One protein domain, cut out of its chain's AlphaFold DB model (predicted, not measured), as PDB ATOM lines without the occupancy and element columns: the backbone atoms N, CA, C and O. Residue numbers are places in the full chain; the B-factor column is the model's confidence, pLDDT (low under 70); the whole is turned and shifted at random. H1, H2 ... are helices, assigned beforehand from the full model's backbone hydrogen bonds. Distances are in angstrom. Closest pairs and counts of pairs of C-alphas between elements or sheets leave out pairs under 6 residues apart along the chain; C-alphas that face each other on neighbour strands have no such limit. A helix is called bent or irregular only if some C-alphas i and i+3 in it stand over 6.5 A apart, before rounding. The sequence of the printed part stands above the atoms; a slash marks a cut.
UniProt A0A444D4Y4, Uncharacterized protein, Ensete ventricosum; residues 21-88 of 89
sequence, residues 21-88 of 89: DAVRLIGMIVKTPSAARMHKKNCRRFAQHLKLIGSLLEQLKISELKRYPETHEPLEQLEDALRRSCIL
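This is residues 21 to 88 of the 89 residues of an uncharacterized protein of Ensete ventricosum (UniProt A0A444D4Y4). Two long helices, H2 and H4, run lengthwise with a gap between them, H4 heading back after the turn through the little helix H3 at one end; the short helix H1 packs alongside both, so that the three make a loose triangle, not a row. At the end away from H3, the stretch of residues 30 to 39 loops out from H1 to the start of H2. The printed part has 68 residues with four named helices, in the order H1, H2, H3, H4, and no named strand; the class is all helix. It is only just compact, close to loose, with a radius of gyration of the C-alphas of 12.6 A, and its elongated outline spans 40 by 21 by 14 A.

Find C-alpha 40 at (-2.103, 4.014, 31.866); from there H2, residues 40 to 59, runs 28.6 A to C-alpha 59 at (-11.019, -17.563, 48.439). H4, residues 69 to 88, is as long in residues and measures 30.0 A, ending at C-alpha 88 at (-12.594, 0.077, 27.229). H4 is irregular: C-alphas 70 and 73 are 7.1 A apart, and its line is a rough one. H1, residues 22 to 29, begins at C-alpha 22 at (-15.898, -13.167, 36.613) and measures 10.5 A. H3 is residues 62 to 65.

Start at Gly 54 in H2 and look across to Val 23 in H1: their C-alphas, the closest of the two helices, are 5.4 A apart. H1 and H2 touch at a shallow tilt of 28 degrees, run opposite ways and form a helical hairpin. H1 also touches H4, at a shallow tilt of 17 degrees and the same way; here the closest C-alphas are those of Ala 22 and Glu 79, 4.9 A apart. H2 and H4 are apart. H2 and H3 meet only through their link. H3 and H4 are close but not clearly touching, with the C-alphas of Leu 65 and Thr 71 closest at 6.2 A. H1 and H3 are only just apart, their closest C-alphas at 8.2 A. In H1 and H2 every O i to N i+4 pair is within hydrogen-bond range, in H4 12 of 16 are, and H3 is too short for such a pair.

The C-alphas of Arg 37 and Tyr 68, the two farthest apart, are 39.9 A from each other, while those of Asp 21 and Leu 88, the first and last printed, are 18.6 A apart. The printed part has no cut. The links from H2 to H3 and from H3 to H4 are tight, and the link from H1 to H2, with 10 residues, is short; no link is long. The mean pLDDT of the printed part is 85.4; look for values under 70 at residues 32 to 35 and residue 88.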
ATOM      1  N   ASP A  21     -16.602 -16.815  33.364       80.19
ATOM      2  CA  ASP A  21     -16.867 -16.372  34.731       80.19
ATOM      3  C   ASP A  21     -16.075 -15.098  35.089       80.19
ATOM      4  O   ASP A  21     -15.076 -14.744  34.446       80.19
ATOM      5  N   ALA A  22     -16.515 -14.411  36.147       83.00
ATOM      6  CA  ALA A  22     -15.898 -13.167  36.613       83.00
ATOM      7  C   ALA A  22     -14.395 -13.307  36.914       83.00
ATOM      8  O   ALA A  22     -13.626 -12.384  36.646       83.00
ATOM      9  N   VAL A  23     -13.951 -14.451  37.445       84.50
ATOM     10  CA  VAL A  23     -12.549 -14.672  37.835       84.50
ATOM     11  C   VAL A  23     -11.656 -14.746  36.595       84.50
ATOM     12  O   VAL A  23     -10.604 -14.103  36.550       84.50
ATOM     13  N   ARG A  24     -12.093 -15.455  35.550       84.12
ATOM     14  CA  ARG A  24     -11.382 -15.514  34.264       84.12
ATOM     15  C   ARG A  24     -11.308 -14.146  33.594       84.12
ATOM     16  O   ARG A  24     -10.225 -13.758  33.153       84.12
ATOM     17  N   LEU A  25     -12.414 -13.396  33.567       85.00
ATOM     18  CA  LEU A  25     -12.450 -12.035  33.017       85.00
ATOM     19  C   LEU A  25     -11.489 -11.099  33.768       85.00
ATOM     20  O   LEU A  25     -10.685 -10.403  33.147       85.00
ATOM     21  N   ILE A  26     -11.492 -11.144  35.104       86.44
ATOM     22  CA  ILE A  26     -10.545 -10.402  35.948       86.44
ATOM     23  C   ILE A  26      -9.100 -10.782  35.614       86.44
ATOM     24  O   ILE A  26      -8.262  -9.903  35.410       86.44
ATOM     25  N   GLY A  27      -8.793 -12.078  35.519       84.56
ATOM     26  CA  GLY A  27      -7.451 -12.562  35.202       84.56
ATOM     27  C   GLY A  27      -6.929 -12.071  33.847       84.56
ATOM     28  O   GLY A  27      -5.724 -11.857  33.694       84.56
ATOM     29  N   MET A  28      -7.822 -11.852  32.878       82.62
ATOM     30  CA  MET A  28      -7.487 -11.249  31.587       82.62
ATOM     31  C   MET A  28      -7.207  -9.749  31.723       82.62
ATOM     32  O   MET A  28      -6.136  -9.294  31.319       82.62
ATOM     33  N   ILE A  29      -8.112  -8.995  32.356       82.44
ATOM     34  CA  ILE A  29      -7.985  -7.535  32.511       82.44
ATOM     35  C   ILE A  29      -6.776  -7.152  33.376       82.44
ATOM     36  O   ILE A  29      -6.148  -6.120  33.173       82.44
ATOM     37  N   VAL A  30      -6.388  -7.979  34.347       84.19
ATOM     38  CA  VAL A  30      -5.205  -7.702  35.177       84.19
ATOM     39  C   VAL A  30      -3.901  -7.779  34.369       84.19
ATOM     40  O   VAL A  30      -2.915  -7.135  34.731       84.19
ATOM     41  N   LYS A  31      -3.882  -8.523  33.255       79.00
ATOM     42  CA  LYS A  31      -2.698  -8.698  32.395       79.00
ATOM     43  C   LYS A  31      -2.554  -7.618  31.318       79.00
ATOM     44  O   LYS A  31      -1.476  -7.490  30.743       79.00
ATOM     45  N   THR A  32      -3.594  -6.832  31.055       69.50
ATOM     46  CA  THR A  32      -3.646  -5.831  29.975       69.50
ATOM     47  C   THR A  32      -3.136  -4.411  30.279       69.50
ATOM     48  O   THR A  32      -2.831  -3.707  29.316       69.50
ATOM     49  N   PRO A  33      -2.912  -3.934  31.528       68.00
ATOM     50  CA  PRO A  33      -2.504  -2.540  31.758       68.00
ATOM     51  C   PRO A  33      -1.146  -2.162  31.158       68.00
ATOM     52  O   PRO A  33      -0.863  -0.977  30.977       68.00
ATOM     53  N   SER A  34      -0.282  -3.143  30.891       64.81
ATOM     54  CA  SER A  34       0.998  -2.949  30.202       64.81
ATOM     55  C   SER A  34       0.823  -2.629  28.712       64.81
ATOM     56  O   SER A  34       1.670  -1.936  28.150       64.81
ATOM     57  N   ALA A  35      -0.277  -3.077  28.098       63.19
ATOM     58  CA  ALA A  35      -0.613  -2.847  26.694       63.19
ATOM     59  C   ALA A  35      -1.410  -1.546  26.462       63.19
ATOM     60  O   ALA A  35      -1.440  -1.035  25.341       63.19
ATOM     61  N   ALA A  36      -2.011  -0.970  27.513       73.25
ATOM     62  CA  ALA A  36      -2.802   0.256  27.419       73.25
ATOM     63  C   ALA A  36      -1.971   1.433  26.870       73.25
ATOM     64  O   ALA A  36      -0.951   1.835  27.444       73.25
ATOM     65  N   ARG A  37      -2.420   2.028  25.757       72.88
ATOM     66  CA  ARG A  37      -1.728   3.159  25.107       72.88
ATOM     67  C   ARG A  37      -2.092   4.511  25.724       72.88
ATOM     68  O   ARG A  37      -1.242   5.398  25.776       72.88
ATOM     69  N   MET A  38      -3.303   4.642  26.266       78.12
ATOM     70  CA  MET A  38      -3.827   5.854  26.910       78.12
ATOM     71  C   MET A  38      -4.263   5.566  28.353       78.12
ATOM     72  O   MET A  38      -4.450   4.417  28.732       78.12
ATOM     73  N   HIS A  39      -4.354   6.604  29.193       83.38
ATOM     74  CA  HIS A  39      -4.815   6.515  30.593       83.38
ATOM     75  C   HIS A  39      -4.149   5.420  31.461       83.38
ATOM     76  O   HIS A  39      -4.742   4.933  32.422       83.38
ATOM     77  N   LYS A  40      -2.868   5.100  31.209       84.25
ATOM     78  CA  LYS A  40      -2.103   4.014  31.866       84.25
ATOM     79  C   LYS A  40      -2.239   3.949  33.393       84.25
ATOM     80  O   LYS A  40      -2.309   2.866  33.968       84.25
ATOM     81  N   LYS A  41      -2.257   5.099  34.081       88.62
ATOM     82  CA  LYS A  41      -2.415   5.156  35.549       88.62
ATOM     83  C   LYS A  41      -3.796   4.668  36.002       88.62
ATOM     84  O   LYS A  41      -3.896   4.065  37.069       88.62
ATOM     85  N   ASN A  42      -4.833   4.930  35.215       87.12
ATOM     86  CA  ASN A  42      -6.193   4.494  35.504       87.12
ATOM     87  C   ASN A  42      -6.339   2.999  35.205       87.12
ATOM     88  O   ASN A  42      -6.789   2.280  36.088       87.12
ATOM     89  N   CYS A  43      -5.831   2.511  34.067       86.81
ATOM     90  CA  CYS A  43      -5.843   1.077  33.742       86.81
ATOM     91  C   CYS A  43      -5.082   0.245  34.789       86.81
ATOM     92  O   CYS A  43      -5.553  -0.805  35.217       86.81
ATOM     93  N   ARG A  44      -3.937   0.741  35.287       88.19
ATOM     94  CA  ARG A  44      -3.199   0.082  36.381       88.19
ATOM     95  C   ARG A  44      -3.986   0.036  37.689       88.19
ATOM     96  O   ARG A  44      -4.029  -1.016  38.315       88.19
ATOM     97  N   ARG A  45      -4.599   1.152  38.106       90.81
ATOM     98  CA  ARG A  45      -5.427   1.182  39.327       90.81
ATOM     99  C   ARG A  45      -6.648   0.276  39.197       90.81
ATOM    100  O   ARG A  45      -6.947  -0.469  40.120       90.81
ATOM    101  N   PHE A  46      -7.296   0.286  38.038       89.06
ATOM    102  CA  PHE A  46      -8.416  -0.597  37.740       89.06
ATOM    103  C   PHE A  46      -8.022  -2.072  37.880       89.06
ATOM    104  O   PHE A  46      -8.634  -2.795  38.662       89.06
ATOM    105  N   ALA A  47      -6.925  -2.494  37.245       88.69
ATOM    106  CA  ALA A  47      -6.402  -3.850  37.399       88.69
ATOM    107  C   ALA A  47      -6.030  -4.201  38.850       88.69
ATOM    108  O   ALA A  47      -6.264  -5.323  39.286       88.69
ATOM    109  N   GLN A  48      -5.484  -3.262  39.629       92.06
ATOM    110  CA  GLN A  48      -5.208  -3.499  41.051       92.06
ATOM    111  C   GLN A  48      -6.491  -3.785  41.842       92.06
ATOM    112  O   GLN A  48      -6.516  -4.742  42.617       92.06
ATOM    113  N   HIS A  49      -7.559  -3.014  41.616       93.56
ATOM    114  CA  HIS A  49      -8.857  -3.269  42.244       93.56
ATOM    115  C   HIS A  49      -9.435  -4.624  41.823       93.56
ATOM    116  O   HIS A  49      -9.853  -5.400  42.680       93.56
ATOM    117  N   LEU A  50      -9.384  -4.951  40.531       92.44
ATOM    118  CA  LEU A  50      -9.863  -6.241  40.038       92.44
ATOM    119  C   LEU A  50      -9.066  -7.417  40.605       92.44
ATOM    120  O   LEU A  50      -9.659  -8.435  40.941       92.44
ATOM    121  N   LYS A  51      -7.748  -7.282  40.794       92.31
ATOM    122  CA  LYS A  51      -6.929  -8.324  41.427       92.31
ATOM    123  C   LYS A  51      -7.389  -8.631  42.856       92.31
ATOM    124  O   LYS A  51      -7.425  -9.801  43.236       92.31
ATOM    125  N   LEU A  52      -7.746  -7.607  43.636       94.12
ATOM    126  CA  LEU A  52      -8.279  -7.789  44.991       94.12
ATOM    127  C   LEU A  52      -9.623  -8.524  44.957       94.12
ATOM    128  O   LEU A  52      -9.794  -9.508  45.670       94.12
ATOM    129  N   ILE A  53     -10.534  -8.096  44.077       92.44
ATOM    130  CA  ILE A  53     -11.848  -8.731  43.901       92.44
ATOM    131  C   ILE A  53     -11.692 -10.192  43.464       92.44
ATOM    132  O   ILE A  53     -12.282 -11.076  44.073       92.44
ATOM    133  N   GLY A  54     -10.855 -10.469  42.461       90.75
ATOM    134  CA  GLY A  54     -10.613 -11.829  41.974       90.75
ATOM    135  C   GLY A  54     -10.040 -12.747  43.053       90.75
ATOM    136  O   GLY A  54     -10.512 -13.868  43.205       90.75
ATOM    137  N   SER A  55      -9.093 -12.247  43.856       91.75
ATOM    138  CA  SER A  55      -8.514 -13.013  44.970       91.75
ATOM    139  C   SER A  55      -9.567 -13.348  46.036       91.75
ATOM    140  O   SER A  55      -9.590 -14.464  46.549       91.75
ATOM    141  N   LEU A  56     -10.463 -12.403  46.345       92.31
ATOM    142  CA  LEU A  56     -11.582 -12.635  47.264       92.31
ATOM    143  C   LEU A  56     -12.567 -13.672  46.704       92.31
ATOM    144  O   LEU A  56     -12.968 -14.582  47.423       92.31
ATOM    145  N   LEU A  57     -12.929 -13.573  45.423       90.56
ATOM    146  CA  LEU A  57     -13.843 -14.517  44.768       90.56
ATOM    147  C   LEU A  57     -13.269 -15.940  44.687       90.56
ATOM    148  O   LEU A  57     -14.020 -16.908  44.817       90.56
ATOM    149  N   GLU A  58     -11.954 -16.085  44.503       89.25
ATOM    150  CA  GLU A  58     -11.270 -17.381  44.596       89.25
ATOM    151  C   GLU A  58     -11.326 -17.950  46.018       89.25
ATOM    152  O   GLU A  58     -11.719 -19.102  46.199       89.25
ATOM    153  N   GLN A  59     -10.988 -17.143  47.032       90.50
ATOM    154  CA  GLN A  59     -11.019 -17.563  48.439       90.50
ATOM    155  C   GLN A  59     -12.417 -17.996  48.887       90.50
ATOM    156  O   GLN A  59     -12.562 -18.999  49.586       90.50
ATOM    157  N   LEU A  60     -13.444 -17.265  48.454       87.94
ATOM    158  CA  LEU A  60     -14.843 -17.553  48.764       87.94
ATOM    159  C   LEU A  60     -15.440 -18.670  47.902       87.94
ATOM    160  O   LEU A  60     -16.583 -19.051  48.138       87.94
ATOM    161  N   LYS A  61     -14.686 -19.203  46.929       87.75
ATOM    162  CA  LYS A  61     -15.154 -20.159  45.917       87.75
ATOM    163  C   LYS A  61     -16.409 -19.642  45.219       87.75
ATOM    164  O   LYS A  61     -17.523 -20.015  45.564       87.75
ATOM    165  N   ILE A  62     -16.234 -18.834  44.177       84.31
ATOM    166  CA  ILE A  62     -17.343 -18.254  43.396       84.31
ATOM    167  C   ILE A  62     -18.460 -19.250  43.018       84.31
ATOM    168  O   ILE A  62     -19.631 -18.880  42.997       84.31
ATOM    169  N   SER A  63     -18.130 -20.521  42.772       83.12
ATOM    170  CA  SER A  63     -19.102 -21.589  42.496       83.12
ATOM    171  C   SER A  63     -20.064 -21.869  43.658       83.12
ATOM    172  O   SER A  63     -21.205 -22.248  43.414       83.12
ATOM    173  N   GLU A  64     -19.617 -21.689  44.900       87.44
ATOM    174  CA  GLU A  64     -20.440 -21.795  46.108       87.44
ATOM    175  C   GLU A  64     -21.311 -20.553  46.283       87.44
ATOM    176  O   GLU A  64     -22.494 -20.686  46.581       87.44
ATOM    177  N   LEU A  65     -20.771 -19.359  46.013       87.19
ATOM    178  CA  LEU A  65     -21.551 -18.119  46.053       87.19
ATOM    179  C   LEU A  65     -22.747 -18.197  45.095       87.19
ATOM    180  O   LEU A  65     -23.875 -17.998  45.520       87.19
ATOM    181  N   LYS A  66     -22.544 -18.649  43.849       85.00
ATOM    182  CA  LYS A  66     -23.626 -18.808  42.855       85.00
ATOM    183  C   LYS A  66     -24.789 -19.720  43.295       85.00
ATOM    184  O   LYS A  66     -25.829 -19.700  42.643       85.00
ATOM    185  N   ARG A  67     -24.644 -20.513  44.364       88.81
ATOM    186  CA  ARG A  67     -25.737 -21.323  44.937       88.81
ATOM    187  C   ARG A  67     -26.696 -20.509  45.807       88.81
ATOM    188  O   ARG A  67     -27.826 -20.946  46.010       88.81
ATOM    189  N   TYR A  68     -26.256 -19.359  46.313       91.25
ATOM    190  CA  TYR A  68     -27.062 -18.457  47.127       91.25
ATOM    191  C   TYR A  68     -27.776 -17.446  46.223       91.25
ATOM    192  O   TYR A  68     -27.096 -16.651  45.558       91.25
ATOM    193  N   PRO A  69     -29.122 -17.443  46.184       88.56
ATOM    194  CA  PRO A  69     -29.887 -16.560  45.305       88.56
ATOM    195  C   PRO A  69     -29.600 -15.075  45.567       88.56
ATOM    196  O   PRO A  69     -29.594 -14.281  44.630       88.56
ATOM    197  N   GLU A  70     -29.267 -14.706  46.805       92.75
ATOM    198  CA  GLU A  70     -28.933 -13.339  47.214       92.75
ATOM    199  C   GLU A  70     -27.649 -12.817  46.559       92.75
ATOM    200  O   GLU A  70     -27.443 -11.608  46.461       92.75
ATOM    201  N   THR A  71     -26.768 -13.717  46.115       89.56
ATOM    202  CA  THR A  71     -25.499 -13.345  45.476       89.56
ATOM    203  C   THR A  71     -25.499 -13.567  43.966       89.56
ATOM    204  O   THR A  71     -24.551 -13.174  43.291       89.56
ATOM    205  N   HIS A  72     -26.564 -14.150  43.413       88.69
ATOM    206  CA  HIS A  72     -26.642 -14.456  41.989       88.69
ATOM    207  C   HIS A  72     -26.644 -13.184  41.127       88.69
ATOM    208  O   HIS A  72     -25.758 -13.005  40.293       88.69
ATOM    209  N   GLU A  73     -27.590 -12.272  41.376       91.88
ATOM    210  CA  GLU A  73     -27.696 -10.991  40.665       91.88
ATOM    211  C   GLU A  73     -26.402 -10.150  40.732       91.88
ATOM    212  O   GLU A  73     -25.912  -9.742  39.677       91.88
ATOM    213  N   PRO A  74     -25.780  -9.901  41.905       91.56
ATOM    214  CA  PRO A  74     -24.563  -9.090  41.951       91.56
ATOM    215  C   PRO A  74     -23.369  -9.752  41.246       91.56
ATOM    216  O   PRO A  74     -22.520  -9.045  40.699       91.56
ATOM    217  N   LEU A  75     -23.286 -11.088  41.218       90.50
ATOM    218  CA  LEU A  75     -22.248 -11.793  40.459       90.50
ATOM    219  C   LEU A  75     -22.463 -11.671  38.946       90.50
ATOM    220  O   LEU A  75     -21.495 -11.471  38.215       90.50
ATOM    221  N   GLU A  76     -23.707 -11.741  38.477       89.31
ATOM    222  CA  GLU A  76     -24.052 -11.534  37.067       89.31
ATOM    223  C   GLU A  76     -23.751 -10.096  36.620       89.31
ATOM    224  O   GLU A  76     -23.075  -9.880  35.614       89.31
ATOM    225  N   GLN A  77     -24.148  -9.101  37.419       91.00
ATOM    226  CA  GLN A  77     -23.837  -7.693  37.158       91.00
ATOM    227  C   GLN A  77     -22.326  -7.430  37.125       91.00
ATOM    228  O   GLN A  77     -21.849  -6.633  36.310       91.00
ATOM    229  N   LEU A  78     -21.556  -8.105  37.985       91.25
ATOM    230  CA  LEU A  78     -20.098  -8.038  37.960       91.25
ATOM    231  C   LEU A  78     -19.535  -8.619  36.656       91.25
ATOM    232  O   LEU A  78     -18.681  -7.983  36.038       91.25
ATOM    233  N   GLU A  79     -20.003  -9.790  36.219       88.56
ATOM    234  CA  GLU A  79     -19.588 -10.398  34.946       88.56
ATOM    235  C   GLU A  79     -19.879  -9.469  33.760       88.56
ATOM    236  O   GLU A  79     -18.994  -9.219  32.936       88.56
ATOM    237  N   ASP A  80     -21.071  -8.881  33.707       88.75
ATOM    238  CA  ASP A  80     -21.460  -7.949  32.650       88.75
ATOM    239  C   ASP A  80     -20.639  -6.654  32.657       88.75
ATOM    240  O   ASP A  80     -20.207  -6.177  31.599       88.75
ATOM    241  N   ALA A  81     -20.362  -6.091  33.835       89.62
ATOM    242  CA  ALA A  81     -19.493  -4.927  33.967       89.62
ATOM    243  C   ALA A  81     -18.062  -5.236  33.497       89.62
ATOM    244  O   ALA A  81     -17.460  -4.437  32.771       89.62
ATOM    245  N   LEU A  82     -17.530  -6.411  33.851       87.94
ATOM    246  CA  LEU A  82     -16.205  -6.856  33.423       87.94
ATOM    247  C   LEU A  82     -16.136  -7.038  31.905       87.94
ATOM    248  O   LEU A  82     -15.205  -6.519  31.286       87.94
ATOM    249  N   ARG A  83     -17.140  -7.676  31.285       85.69
ATOM    250  CA  ARG A  83     -17.223  -7.823  29.819       85.69
ATOM    251  C   ARG A  83     -17.178  -6.476  29.107       85.69
ATOM    252  O   ARG A  83     -16.403  -6.308  28.170       85.69
ATOM    253  N   ARG A  84     -17.962  -5.498  29.571       83.31
ATOM    254  CA  ARG A  84     -17.953  -4.137  29.007       83.31
ATOM    255  C   ARG A  84     -16.598  -3.459  29.196       83.31
ATOM    256  O   ARG A  84     -16.126  -2.777  28.291       83.31
ATOM    257  N   SER A  85     -15.951  -3.666  30.342       81.00
ATOM    258  CA  SER A  85     -14.642  -3.073  30.624       81.00
ATOM    259  C   SER A  85     -13.522  -3.606  29.725       81.00
ATOM    260  O   SER A  85     -12.630  -2.835  29.385       81.00
ATOM    261  N   CYS A  86     -13.594  -4.860  29.261       74.62
ATOM    262  CA  CYS A  86     -12.624  -5.425  28.313       74.62
ATOM    263  C   CYS A  86     -12.559  -4.667  26.977       74.62
ATOM    264  O   CYS A  86     -11.544  -4.737  26.297       74.62
ATOM    265  N   ILE A  87     -13.620  -3.946  26.601       73.88
ATOM    266  CA  ILE A  87     -13.660  -3.118  25.384       73.88
ATOM    267  C   ILE A  87     -12.972  -1.762  25.614       73.88
ATOM    268  O   ILE A  87     -12.497  -1.125  24.677       73.88
ATOM    269  N   LEU A  88     -12.969  -1.290  26.863       68.69
ATOM    270  CA  LEU A  88     -12.594   0.077  27.229       68.69
ATOM    271  C   LEU A  88     -11.148   0.211  27.732       68.69
ATOM    272  O   LEU A  88     -10.652   1.335  27.840       68.69
TER     273      LEU A  88